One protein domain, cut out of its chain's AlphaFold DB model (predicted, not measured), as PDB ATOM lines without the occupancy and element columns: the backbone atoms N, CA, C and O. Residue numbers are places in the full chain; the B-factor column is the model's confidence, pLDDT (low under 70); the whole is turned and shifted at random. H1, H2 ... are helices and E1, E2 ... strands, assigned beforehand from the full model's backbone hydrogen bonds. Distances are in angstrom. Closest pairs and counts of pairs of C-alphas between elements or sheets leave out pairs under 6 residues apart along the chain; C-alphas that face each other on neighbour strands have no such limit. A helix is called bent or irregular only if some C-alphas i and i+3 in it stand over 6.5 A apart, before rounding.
ATOM      1  N   LEU A  93      25.048-118.463 -29.600       86.88
ATOM      2  CA  LEU A  93      25.109-119.638 -30.458       86.88
ATOM      3  C   LEU A  93      23.855-119.685 -31.319       86.88
ATOM      4  O   LEU A  93      22.750-119.449 -30.815       86.88
ATOM      5  N   LEU A  94      24.024-120.039 -32.587       88.06
ATOM      6  CA  LEU A  94      22.937-120.355 -33.501       88.06
ATOM      7  C   LEU A  94      22.680-121.867 -33.467       88.06
ATOM      8  O   LEU A  94      23.381-122.653 -34.097       88.06
ATOM      9  N   LEU A  95      21.669-122.282 -32.708       89.94
ATOM     10  CA  LEU A  95      21.284-123.679 -32.528       89.94
ATOM     11  C   LEU A  95      20.363-124.137 -33.667       89.94
ATOM     12  O   LEU A  95      19.312-123.525 -33.900       89.94
ATOM     13  N   CYS A  96      20.743-125.228 -34.343       85.44
ATOM     14  CA  CYS A  96      20.016-125.823 -35.475       85.44
ATOM     15  C   CYS A  96      19.557-124.784 -36.518       85.44
ATOM     16  O   CYS A  96      18.404-124.810 -36.949       85.44
ATOM     17  N   ASN A  97      20.425-123.817 -36.850       81.00
ATOM     18  CA  ASN A  97      20.188-122.771 -37.856       81.00
ATOM     19  C   ASN A  97      18.923-121.905 -37.654       81.00
ATOM     20  O   ASN A  97      18.492-121.215 -38.576       81.00
ATOM     21  N   ALA A  98      18.315-121.920 -36.462       84.25
ATOM     22  CA  ALA A  98      17.027-121.257 -36.231       84.25
ATOM     23  C   ALA A  98      16.910-120.533 -34.883       84.25
ATOM     24  O   ALA A  98      16.091-119.623 -34.744       84.25
ATOM     25  N   ILE A  99      17.675-120.939 -33.867       88.56
ATOM     26  CA  ILE A  99      17.477-120.477 -32.489       88.56
ATOM     27  C   ILE A  99      18.756-119.847 -31.953       88.56
ATOM     28  O   ILE A  99      19.750-120.536 -31.766       88.56
ATOM     29  N   PHE A 100      18.697-118.569 -31.581       88.19
ATOM     30  CA  PHE A 100      19.780-117.941 -30.826       88.19
ATOM     31  C   PHE A 100      19.680-118.254 -29.327       88.19
ATOM     32  O   PHE A 100      18.639-118.028 -28.689       88.19
ATOM     33  N   ALA A 101      20.783-118.734 -28.757       89.31
ATOM     34  CA  ALA A 101      20.966-118.943 -27.324       89.31
ATOM     35  C   ALA A 101      22.237-118.229 -26.840       89.31
ATOM     36  O   ALA A 101      23.216-118.205 -27.574       89.31
ATOM     37  N   PRO A 102      22.264-117.642 -25.632       89.81
ATOM     38  CA  PRO A 102      23.501-117.096 -25.083       89.81
ATOM     39  C   PRO A 102      24.511-118.221 -24.832       89.81
ATOM     40  O   PRO A 102      24.136-119.292 -24.341       89.81
ATOM     41  N   LYS A 103      25.786-117.972 -25.136       87.62
ATOM     42  CA  LYS A 103      26.890-118.864 -24.778       87.62
ATOM     43  C   LYS A 103      26.920-119.081 -23.267       87.62
ATOM     44  O   LYS A 103      26.564-118.213 -22.470       87.62
ATOM     45  N   SER A 104      27.303-120.286 -22.865       88.81
ATOM     46  CA  SER A 104      27.511-120.641 -21.463       88.81
ATOM     47  C   SER A 104      28.353-121.904 -21.375       88.81
ATOM     48  O   SER A 104      28.358-122.704 -22.307       88.81
ATOM     49  N   ASP A 105      28.949-122.168 -20.212       89.25
ATOM     50  CA  ASP A 105      29.678-123.418 -19.953       89.25
ATOM     51  C   ASP A 105      28.828-124.684 -20.146       89.25
ATOM     52  O   ASP A 105      29.360-125.797 -20.212       89.25
ATOM     53  N   LYS A 106      27.501-124.547 -20.171       94.00
ATOM     54  CA  LYS A 106      26.576-125.661 -20.372       94.00
ATOM     55  C   LYS A 106      26.335-125.970 -21.840       94.00
ATOM     56  O   LYS A 106      25.831-127.047 -22.117       94.00
ATOM     57  N   LEU A 107      26.687-125.076 -22.756       93.69
ATOM     58  CA  LEU A 107      26.539-125.286 -24.191       93.69
ATOM     59  C   LEU A 107      27.907-125.548 -24.833       93.69
ATOM     60  O   LEU A 107      28.933-125.152 -24.274       93.69
ATOM     61  N   PRO A 108      27.945-126.275 -25.958       92.56
ATOM     62  CA  PRO A 108      29.185-126.515 -26.674       92.56
ATOM     63  C   PRO A 108      29.545-125.321 -27.575       92.56
ATOM     64  O   PRO A 108      28.768-124.376 -27.699       92.56
ATOM     65  N   SER A 109      30.725-125.353 -28.202       88.50
ATOM     66  CA  SER A 109      31.126-124.351 -29.203       88.50
ATOM     67  C   SER A 109      30.205-124.380 -30.431       88.50
ATOM     68  O   SER A 109      29.568-125.399 -30.712       88.50
ATOM     69  N   GLN A 110      30.177-123.295 -31.216       86.38
ATOM     70  CA  GLN A 110      29.389-123.243 -32.456       86.38
ATOM     71  C   GLN A 110      29.792-124.354 -33.440       86.38
ATOM     72  O   GLN A 110      28.929-124.993 -34.028       86.38
ATOM     73  N   SER A 111      31.085-124.679 -33.537       84.06
ATOM     74  CA  SER A 111      31.580-125.778 -34.381       84.06
ATOM     75  C   SER A 111      30.978-127.142 -34.018       84.06
ATOM     76  O   SER A 111      30.641-127.933 -34.899       84.06
ATOM     77  N   VAL A 112      30.791-127.416 -32.725       91.56
ATOM     78  CA  VAL A 112      30.103-128.625 -32.254       91.56
ATOM     79  C   VAL A 112      28.600-128.538 -32.508       91.56
ATOM     80  O   VAL A 112      28.001-129.547 -32.871       91.56
ATOM     81  N   VAL A 113      27.984-127.364 -32.319       92.19
ATOM     82  CA  VAL A 113      26.560-127.146 -32.626       92.19
ATOM     83  C   VAL A 113      26.270-127.485 -34.088       92.19
ATOM     84  O   VAL A 113      25.368-128.282 -34.350       92.19
ATOM     85  N   ASP A 114      27.080-126.958 -35.008       89.00
ATOM     86  CA  ASP A 114      26.982-127.203 -36.449       89.00
ATOM     87  C   ASP A 114      27.140-128.701 -36.768       89.00
ATOM     88  O   ASP A 114      26.373-129.277 -37.540       89.00
ATOM     89  N   ALA A 115      28.097-129.372 -36.119       90.88
ATOM     90  CA  ALA A 115      28.365-130.798 -36.310       90.88
ATOM     91  C   ALA A 115      27.269-131.726 -35.745       90.88
ATOM     92  O   ALA A 115      27.175-132.888 -36.155       90.88
ATOM     93  N   MET A 116      26.461-131.231 -34.803       95.19
ATOM     94  CA  MET A 116      25.442-131.979 -34.058       95.19
ATOM     95  C   MET A 116      24.011-131.539 -34.395       95.19
ATOM     96  O   MET A 116      23.087-131.807 -33.621       95.19
ATOM     97  N   GLU A 117      23.807-130.899 -35.549       91.69
ATOM     98  CA  GLU A 117      22.489-130.470 -36.020       91.69
ATOM     99  C   GLU A 117      21.496-131.641 -36.067       91.69
ATOM    100  O   GLU A 117      21.787-132.708 -36.614       91.69
ATOM    101  N   THR A 118      20.315-131.438 -35.478       91.81
ATOM    102  CA  THR A 118      19.263-132.455 -35.359       91.81
ATOM    103  C   THR A 118      17.871-131.844 -35.496       91.81
ATOM    104  O   THR A 118      17.677-130.634 -35.358       91.81
ATOM    105  N   PHE A 119      16.877-132.704 -35.712       87.75
ATOM    106  CA  PHE A 119      15.473-132.322 -35.773       87.75
ATOM    107  C   PHE A 119      14.823-132.337 -34.379       87.75
ATOM    108  O   PHE A 119      14.807-133.359 -33.690       87.75
ATOM    109  N   ILE A 120      14.241-131.205 -33.975       90.69
ATOM    110  CA  ILE A 120      13.517-131.041 -32.707       90.69
ATOM    111  C   ILE A 120      12.010-130.995 -32.973       90.69
ATOM    112  O   ILE A 120      11.560-130.392 -33.942       90.69
ATOM    113  N   GLY A 121      11.224-131.627 -32.099       87.44
ATOM    114  CA  GLY A 121       9.775-131.778 -32.254       87.44
ATOM    115  C   GLY A 121       9.352-133.210 -32.588       87.44
ATOM    116  O   GLY A 121       8.567-133.438 -33.502       87.44
ATOM    117  N   LEU A 122       9.868-134.203 -31.857       86.69
ATOM    118  CA  LEU A 122       9.693-135.619 -32.213       86.69
ATOM    119  C   LEU A 122       8.317-136.227 -31.908       86.69
ATOM    120  O   LEU A 122       8.048-137.332 -32.366       86.69
ATOM    121  N   ASN A 123       7.453-135.575 -31.122       84.56
ATOM    122  CA  ASN A 123       6.189-136.192 -30.686       84.56
ATOM    123  C   ASN A 123       5.080-135.960 -31.715       84.56
ATOM    124  O   ASN A 123       4.714-134.822 -31.980       84.56
ATOM    125  N   MET A 124       4.484-137.038 -32.217       85.94
ATOM    126  CA  MET A 124       3.365-136.985 -33.161       85.94
ATOM    127  C   MET A 124       2.061-136.456 -32.551       85.94
ATOM    128  O   MET A 124       1.142-136.105 -33.288       85.94
ATOM    129  N   LYS A 125       1.936-136.477 -31.220       84.25
ATOM    130  CA  LYS A 125       0.710-136.095 -30.504       84.25
ATOM    131  C   LYS A 125       0.764-134.701 -29.877       84.25
ATOM    132  O   LYS A 125      -0.262-134.234 -29.391       84.25
ATOM    133  N   THR A 126       1.919-134.040 -29.909       82.06
ATOM    134  CA  THR A 126       2.111-132.716 -29.305       82.06
ATOM    135  C   THR A 126       2.396-131.692 -30.388       82.06
ATOM    136  O   THR A 126       3.251-131.903 -31.246       82.06
ATOM    137  N   VAL A 127       1.705-130.556 -30.320       82.25
ATOM    138  CA  VAL A 127       2.092-129.359 -31.067       82.25
ATOM    139  C   VAL A 127       3.110-128.615 -30.215       82.25
ATOM    140  O   VAL A 127       2.771-128.151 -29.132       82.25
ATOM    141  N   TYR A 128       4.352-128.533 -30.686       84.31
ATOM    142  CA  TYR A 128       5.405-127.798 -29.990       84.31
ATOM    143  C   TYR A 128       5.291-126.314 -30.312       84.31
ATOM    144  O   TYR A 128       5.404-125.913 -31.473       84.31
ATOM    145  N   TYR A 129       5.090-125.490 -29.287       87.81
ATOM    146  CA  TYR A 129       5.183-124.044 -29.462       87.81
ATOM    147  C   TYR A 129       6.654-123.616 -29.606       87.81
ATOM    148  O   TYR A 129       7.534-124.283 -29.058       87.81
ATOM    149  N   PRO A 130       6.952-122.484 -30.276       86.62
ATOM    150  CA  PRO A 130       8.330-122.031 -30.499       86.62
ATOM    151  C   PRO A 130       9.200-121.988 -29.232       86.62
ATOM    152  O   PRO A 130      10.357-122.401 -29.255       86.62
ATOM    153  N   GLU A 131       8.629-121.570 -28.099       89.69
ATOM    154  CA  GLU A 131       9.325-121.533 -26.806       89.69
ATOM    155  C   GLU A 131       9.672-122.924 -26.255       89.69
ATOM    156  O   GLU A 131      10.692-123.101 -25.586       89.69
ATOM    157  N   GLU A 132       8.842-123.931 -26.523       91.00
ATOM    158  CA  GLU A 132       9.114-125.315 -26.126       91.00
ATOM    159  C   GLU A 132      10.198-125.912 -27.017       91.00
ATOM    160  O   GLU A 132      11.167-126.467 -26.500       91.00
ATOM    161  N   THR A 133      10.106-125.705 -28.334       91.62
ATOM    162  CA  THR A 133      11.153-126.096 -29.287       91.62
ATOM    163  C   THR A 133      12.495-125.483 -28.898       91.62
ATOM    164  O   THR A 133      13.495-126.197 -28.827       91.62
ATOM    165  N   LYS A 134      12.523-124.191 -28.540       93.19
ATOM    166  CA  LYS A 134      13.726-123.516 -28.036       93.19
ATOM    167  C   LYS A 134      14.298-124.204 -26.798       93.19
ATOM    168  O   LYS A 134      15.484-124.522 -26.770       93.19
ATOM    169  N   LYS A 135      13.470-124.483 -25.789       94.75
ATOM    170  CA  LYS A 135      13.913-125.140 -24.546       94.75
ATOM    171  C   LYS A 135      14.439-126.555 -24.782       94.75
ATOM    172  O   LYS A 135      15.455-126.920 -24.200       94.75
ATOM    173  N   ILE A 136      13.776-127.340 -25.629       95.25
ATOM    174  CA  ILE A 136      14.211-128.703 -25.957       95.25
ATOM    175  C   ILE A 136      15.531-128.669 -26.733       95.25
ATOM    176  O   ILE A 136      16.428-129.450 -26.429       95.25
ATOM    177  N   THR A 137      15.677-127.734 -27.676       95.81
ATOM    178  CA  THR A 137      16.923-127.540 -28.438       95.81
ATOM    179  C   THR A 137      18.088-127.205 -27.508       95.81
ATOM    180  O   THR A 137      19.138-127.836 -27.587       95.81
ATOM    181  N   VAL A 138      17.890-126.268 -26.572       96.06
ATOM    182  CA  VAL A 138      18.904-125.929 -25.560       96.06
ATOM    183  C   VAL A 138      19.263-127.159 -24.722       96.06
ATOM    184  O   VAL A 138      20.438-127.493 -24.633       96.06
ATOM    185  N   ARG A 139      18.277-127.892 -24.186       96.75
ATOM    186  CA  ARG A 139      18.522-129.116 -23.396       96.75
ATOM    187  C   ARG A 139      19.285-130.189 -24.173       96.75
ATOM    188  O   ARG A 139      20.102-130.901 -23.599       96.75
ATOM    189  N   TYR A 140      19.013-130.317 -25.469       97.69
ATOM    190  CA  TYR A 140      19.735-131.237 -26.335       97.69
ATOM    191  C   TYR A 140      21.224-130.881 -26.410       97.69
ATOM    192  O   TYR A 140      22.064-131.743 -26.157       97.69
ATOM    193  N   PHE A 141      21.558-129.614 -26.660       97.69
ATOM    194  CA  PHE A 141      22.955-129.184 -26.691       97.69
ATOM    195  C   PHE A 141      23.614-129.167 -25.304       97.69
ATOM    196  O   PHE A 141      24.806-129.451 -25.208       97.69
ATOM    197  N   GLU A 142      22.857-128.946 -24.225       97.69
ATOM    198  CA  GLU A 142      23.357-129.147 -22.858       97.69
ATOM    199  C   GLU A 142      23.770-130.606 -22.609       97.69
ATOM    200  O   GLU A 142      24.820-130.868 -22.020       97.69
ATOM    201  N   GLU A 143      22.988-131.572 -23.096       97.94
ATOM    202  CA  GLU A 143      23.317-132.997 -22.991       97.94
ATOM    203  C   GLU A 143      24.534-133.374 -23.852       97.94
ATOM    204  O   GLU A 143      25.386-134.142 -23.398       97.94
ATOM    205  N   VAL A 144      24.665-132.804 -25.057       97.56
ATOM    206  CA  VAL A 144      25.866-132.956 -25.900       97.56
ATOM    207  C   VAL A 144      27.103-132.431 -25.169       97.56
ATOM    208  O   VAL A 144      28.085-133.158 -25.019       97.56
ATOM    209  N   GLN A 145      27.043-131.209 -24.634       97.19
ATOM    210  CA  GLN A 145      28.165-130.610 -23.915       97.19
ATOM    211  C   GLN A 145      28.527-131.394 -22.652       97.19
ATOM    212  O   GLN A 145      29.705-131.592 -22.348       97.19
ATOM    213  N   ARG A 146      27.527-131.894 -21.918       97.81
ATOM    214  CA  ARG A 146      27.749-132.748 -20.746       97.81
ATOM    215  C   ARG A 146      28.523-134.018 -21.115       97.81
ATOM    216  O   ARG A 146      29.390-134.441 -20.351       97.81
ATOM    217  N   ARG A 147      28.219-134.628 -22.263       97.19
ATOM    218  CA  ARG A 147      28.898-135.836 -22.756       97.19
ATOM    219  C   ARG A 147      30.321-135.568 -23.232       97.19
ATOM    220  O   ARG A 147      31.223-136.304 -22.830       97.19
ATOM    221  N   LEU A 148      30.538-134.479 -23.968       95.75
ATOM    222  CA  LEU A 148      31.880-134.018 -24.345       95.75
ATOM    223  C   LEU A 148      32.755-133.791 -23.109       95.75
ATOM    224  O   LEU A 148      33.851-134.334 -23.009       95.75
ATOM    225  N   LYS A 149      32.227-133.089 -22.097       94.94
ATOM    226  CA  LYS A 149      32.921-132.871 -20.817       94.94
ATOM    227  C   LYS A 149      33.217-134.159 -20.045       94.94
ATOM    228  O   LYS A 149      34.133-134.176 -19.230       94.94
ATOM    229  N   SER A 150      32.465-135.231 -20.290       95.56
ATOM    230  CA  SER A 150      32.743-136.557 -19.721       95.56
ATOM    231  C   SER A 150      33.774-137.375 -20.510       95.56
ATOM    232  O   SER A 150      34.067-138.501 -20.117       95.56
ATOM    233  N   GLY A 151      34.330-136.819 -21.591       95.19
ATOM    234  CA  GLY A 151      35.377-137.438 -22.402       95.19
ATOM    235  C   GLY A 151      34.876-138.251 -23.597       95.19
ATOM    236  O   GLY A 151      35.673-138.969 -24.193       95.19
ATOM    237  N   GLN A 152      33.588-138.172 -23.954       95.94
ATOM    238  CA  GLN A 152      33.096-138.819 -25.177       95.94
ATOM    239  C   GLN A 152      33.569-138.038 -26.417       95.94
ATOM    240  O   GLN A 152      33.363-136.823 -26.449       95.94
ATOM    241  N   PRO A 153      34.173-138.695 -27.428       95.94
ATOM    242  CA  PRO A 153      34.577-138.040 -28.673       95.94
ATOM    243  C   PRO A 153      33.381-137.504 -29.466       95.94
ATOM    244  O   PRO A 153      32.295-138.090 -29.436       95.94
ATOM    245  N   LEU A 154      33.585-136.414 -30.213       94.50
ATOM    246  CA  LEU A 154      32.530-135.796 -31.021       94.50
ATOM    247  C   LEU A 154      31.989-136.766 -32.078       94.50
ATOM    248  O   LEU A 154      30.781-136.835 -32.278       94.50
ATOM    249  N   GLU A 155      32.860-137.561 -32.691       95.56
ATOM    250  CA  GLU A 155      32.513-138.525 -33.736       95.56
ATOM    251  C   GLU A 155      31.534-139.588 -33.212       95.56
ATOM    252  O   GLU A 155      30.539-139.905 -33.863       95.56
ATOM    253  N   GLU A 156      31.747-140.079 -31.986       95.12
ATOM    254  CA  GLU A 156      30.831-141.026 -31.338       95.12
ATOM    255  C   GLU A 156      29.474-140.366 -31.041       95.12
ATOM    256  O   GLU A 156      28.414-140.981 -31.190       95.12
ATOM    257  N   LEU A 157      29.479-139.091 -30.639       96.50
ATOM    258  CA  LEU A 157      28.245-138.347 -30.392       96.50
ATOM    259  C   LEU A 157      27.454-138.108 -31.675       96.50
ATOM    260  O   LEU A 157      26.227-138.209 -31.635       96.50
ATOM    261  N   GLN A 158      28.124-137.863 -32.800       96.12
ATOM    262  CA  GLN A 158      27.477-137.733 -34.106       96.12
ATOM    263  C   GLN A 158      26.741-139.019 -34.497       96.12
ATOM    264  O   GLN A 158      25.596-138.957 -34.943       96.12
ATOM    265  N   GLU A 159      27.333-140.191 -34.248       94.12
ATOM    266  CA  GLU A 159      26.663-141.485 -34.456       94.12
ATOM    267  C   GLU A 159      25.474-141.698 -33.501       94.12
ATOM    268  O   GLU A 159      24.478-142.340 -33.848       94.12
ATOM    269  N   GLN A 160      25.550-141.143 -32.288       94.31
ATOM    270  CA  GLN A 160      24.503-141.236 -31.266       94.31
ATOM    271  C   GLN A 160      23.458-140.119 -31.343       94.31
ATOM    272  O   GLN A 160      22.512-140.127 -30.549       94.31
ATOM    273  N   ARG A 161      23.599-139.177 -32.275       95.00
ATOM    274  CA  ARG A 161      22.810-137.946 -32.352       95.00
ATOM    275  C   ARG A 161      21.313-138.180 -32.185       95.00
ATOM    276  O   ARG A 161      20.697-137.642 -31.267       95.00
ATOM    277  N   ASP A 162      20.747-139.052 -33.014       94.19
ATOM    278  CA  ASP A 162      19.308-139.317 -33.034       94.19
ATOM    279  C   ASP A 162      18.819-139.928 -31.714       94.19
ATOM    280  O   ASP A 162      17.730-139.624 -31.220       94.19
ATOM    281  N   TRP A 163      19.653-140.774 -31.109       93.75
ATOM    282  CA  TRP A 163      19.374-141.381 -29.814       93.75
ATOM    283  C   TRP A 163      19.396-140.345 -28.686       93.75
ATOM    284  O   TRP A 163      18.511-140.357 -27.830       93.75
ATOM    285  N   ILE A 164      20.357-139.419 -28.702       95.88
ATOM    286  CA  ILE A 164      20.414-138.301 -27.751       95.88
ATOM    287  C   ILE A 164      19.156-137.439 -27.897       95.88
ATOM    288  O   ILE A 164      18.487-137.156 -26.902       95.88
ATOM    289  N   THR A 165      18.777-137.087 -29.129       95.50
ATOM    290  CA  THR A 165      17.560-136.312 -29.404       95.50
ATOM    291  C   THR A 165      16.310-137.010 -28.865       95.50
ATOM    292  O   THR A 165      15.480-136.369 -28.212       95.50
ATOM    293  N   TYR A 166      16.181-138.322 -29.077       95.38
ATOM    294  CA  TYR A 166      15.082-139.117 -28.529       95.38
ATOM    295  C   TYR A 166      15.041-139.098 -27.002       95.38
ATOM    296  O   TYR A 166      13.974-138.880 -26.433       95.38
ATOM    297  N   LEU A 167      16.181-139.305 -26.334       95.44
ATOM    298  CA  LEU A 167      16.250-139.311 -24.872       95.44
ATOM    299  C   LEU A 167      15.821-137.971 -24.277       95.44
ATOM    300  O   LEU A 167      15.044-137.948 -23.326       95.44
ATOM    301  N   VAL A 168      16.272-136.865 -24.871       96.38
ATOM    302  CA  VAL A 168      15.922-135.513 -24.420       96.38
ATOM    303  C   VAL A 168      14.424-135.250 -24.573       96.38
ATOM    304  O   VAL A 168      13.798-134.720 -23.656       96.38
ATOM    305  N   HIS A 169      13.817-135.668 -25.689       95.12
ATOM    306  CA  HIS A 169      12.366-135.559 -25.862       95.12
ATOM    307  C   HIS A 169      11.611-136.456 -24.885       95.12
ATOM    308  O   HIS A 169      10.657-136.007 -24.256       95.12
ATOM    309  N   LYS A 170      12.042-137.709 -24.723       94.31
ATOM    310  CA  LYS A 170      11.429-138.638 -23.777       94.31
ATOM    311  C   LYS A 170      11.414-138.044 -22.367       94.31
ATOM    312  O   LYS A 170      10.349-137.971 -21.765       94.31
ATOM    313  N   GLN A 171      12.555-137.540 -21.900       95.25
ATOM    314  CA  GLN A 171      12.666-136.882 -20.602       95.25
ATOM    315  C   GLN A 171      11.765-135.639 -20.506       95.25
ATOM    316  O   GLN A 171      11.081-135.456 -19.504       95.25
ATOM    317  N   TRP A 172      11.725-134.798 -21.545       94.69
ATOM    318  CA  TRP A 172      10.863-133.610 -21.584       94.69
ATOM    319  C   TRP A 172       9.383-133.946 -21.356       94.69
ATOM    320  O   TRP A 172       8.712-133.290 -20.561       94.69
ATOM    321  N   HIS A 173       8.876-134.968 -22.048       93.19
ATOM    322  CA  HIS A 173       7.483-135.408 -21.921       93.19
ATOM    323  C   HIS A 173       7.215-136.097 -20.580       93.19
ATOM    324  O   HIS A 173       6.186-135.834 -19.959       93.19
ATOM    325  N   GLU A 174       8.154-136.915 -20.094       93.50
ATOM    326  CA  GLU A 174       8.069-137.557 -18.775       93.50
ATOM    327  C   GLU A 174       7.963-136.523 -17.641       93.50
ATOM    328  O   GLU A 174       7.084-136.640 -16.789       93.50
ATOM    329  N   GLU A 175       8.782-135.464 -17.662       94.50
ATOM    330  CA  GLU A 175       8.744-134.370 -16.674       94.50
ATOM    331  C   GLU A 175       7.405-133.616 -16.651       94.50
ATOM    332  O   GLU A 175       7.040-133.013 -15.640       94.50
ATOM    333  N   ARG A 176       6.667-133.646 -17.763       91.06
ATOM    334  CA  ARG A 176       5.382-132.955 -17.941       91.06
ATOM    335  C   ARG A 176       4.180-133.878 -17.790       91.06
ATOM    336  O   ARG A 176       3.047-133.413 -17.887       91.06
ATOM    337  N   ASN A 177       4.417-135.165 -17.531       92.06
ATOM    338  CA  ASN A 177       3.385-136.197 -17.490       92.06
ATOM    339  C   ASN A 177       2.550-136.245 -18.791       92.06
ATOM    340  O   ASN A 177       1.333-136.438 -18.764       92.06
ATOM    341  N   GLU A 178       3.212-136.037 -19.932       90.69
ATOM    342  CA  GLU A 178       2.627-136.068 -21.274       90.69
ATOM    343  C   GLU A 178       2.953-137.400 -21.976       90.69
ATOM    344  O   GLU A 178       4.006-138.006 -21.768       90.69
ATOM    345  N   GLU A 179       2.047-137.879 -22.834       90.69
ATOM    346  CA  GLU A 179       2.303-139.082 -23.630       90.69
ATOM    347  C   GLU A 179       3.331-138.784 -24.729       90.69
ATOM    348  O   GLU A 179       3.043-138.057 -25.684       90.69
ATOM    349  N   PHE A 180       4.508-139.409 -24.647       92.75
ATOM    350  CA  PHE A 180       5.514-139.319 -25.700       92.75
ATOM    351  C   PHE A 180       5.320-140.401 -26.766       92.75
ATOM    352  O   PHE A 180       5.620-141.574 -26.539       92.75
ATOM    353  N   LYS A 181       4.865-139.999 -27.957       92.12
ATOM    354  CA  LYS A 181       4.795-140.863 -29.137       92.12
ATOM    355  C   LYS A 181       5.752-140.345 -30.223       92.12
ATOM    356  O   LYS A 181       5.345-139.495 -31.018       92.12
ATOM    357  N   PRO A 182       7.010-140.820 -30.268       92.00
ATOM    358  CA  PRO A 182       7.981-140.365 -31.257       92.00
ATOM    359  C   PRO A 182       7.513-140.664 -32.689       92.00
ATOM    360  O   PRO A 182       6.756-141.609 -32.929       92.00
ATOM    361  N   ILE A 183       8.002-139.888 -33.655       90.06
ATOM    362  CA  ILE A 183       7.893-140.241 -35.073       90.06
ATOM    363  C   ILE A 183       8.559-141.605 -35.338       90.06
ATOM    364  O   ILE A 183       9.574-141.911 -34.708       90.06
ATOM    365  N   PRO A 184       8.050-142.428 -36.277       88.62
ATOM    366  CA  PRO A 184       8.514-143.809 -36.447       88.62
ATOM    367  C   PRO A 184      10.016-143.960 -36.715       88.62
ATOM    368  O   PRO A 184      10.624-144.914 -36.240       88.62
ATOM    369  N   SER A 185      10.626-143.024 -37.449       88.06
ATOM    370  CA  SER A 185      12.067-143.031 -37.742       88.06
ATOM    371  C   SER A 185      12.946-142.777 -36.514       88.06
ATOM    372  O   SER A 185      14.117-143.137 -36.531       88.06
ATOM    373  N   MET A 186      12.379-142.198 -35.453       88.88
ATOM    374  CA  MET A 186      13.065-141.830 -34.211       88.88
ATOM    375  C   MET A 186      12.501-142.589 -33.001       88.88
ATOM    376  O   MET A 186      12.742-142.201 -31.858       88.88
ATOM    377  N   ASP A 187      11.726-143.660 -33.218       89.69
ATOM    378  CA  ASP A 187      11.214-144.493 -32.130       89.69
ATOM    379  C   ASP A 187      12.260-145.519 -31.691       89.69
ATOM    380  O   ASP A 187      12.384-146.626 -32.223       89.69
TER     381      ASP A 187
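Overview. This is residues 93 to 187 of the 207 residues of the protein "Non-specific serine/threonine protein kinase" of Antrodiella citrinella (UniProt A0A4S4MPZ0). Two long helices, H2 and H3, pack on each other at a steep tilt, running opposite ways, and H2 lies between H3 and a small strand hairpin, E1 and E2. The short helix H1 sits at E1, and a long link, residues 116 to 129, leads from H1 to H2. The printed part has 95 residues, with named elements in the order E1, E2, H1, H2, H3; the sheet is E1 - E2, antiparallel, and the class is mostly helix. The whole is compact, with a radius of gyration of the C-alphas of 12.9 A and spans of 33 by 25 by 21 A.

Along the chain. E1, residues 93 to 95, begins at C-alpha 93 (25.109, -119.638, -30.458). E2 is residues 99 to 102 and H1 residues 110 to 115. H2, residues 130 to 149, is 28.6 A long. H3, residues 154 to 175, is 27.8 A long and ends at C-alpha 175 (8.744, -134.370, -16.674). H3 is irregular, with C-alphas 159 and 162 7.8 A apart, and has a kink of 63 degrees near residue 161.

Arrangement. In the hairpin of E1 and E2, N 93 and O 101 are 2.7 A apart, within hydrogen-bond range. The closest C-alphas of E1 and H1, Leu 93 and Gln 110, are 5.9 A apart; those of E2 and H2, Ile 99 and Lys 134, 6.6 A. H1 and H2 are close but not clearly touching, Val 113 and Phe 141 being their closest C-alphas at 7.2 A, and about perpendicular at 89 degrees. H2 and H3 touch, closest at the C-alphas of Tyr 140 and Val 168, 6.0 A, at a steep tilt of 48 degrees. Both strands are apart from H3. Each O i to N i+4 pair is within hydrogen-bond range in H1 and H2, and 16 of 18 in H3.

Size, cuts and confidence. The C-alphas farthest apart, those of Lys 125 and Gly 151, are 35.6 A apart. The printed part has no cut. The link from H1 to H2 is long. No printed residue is under 70 in pLDDT.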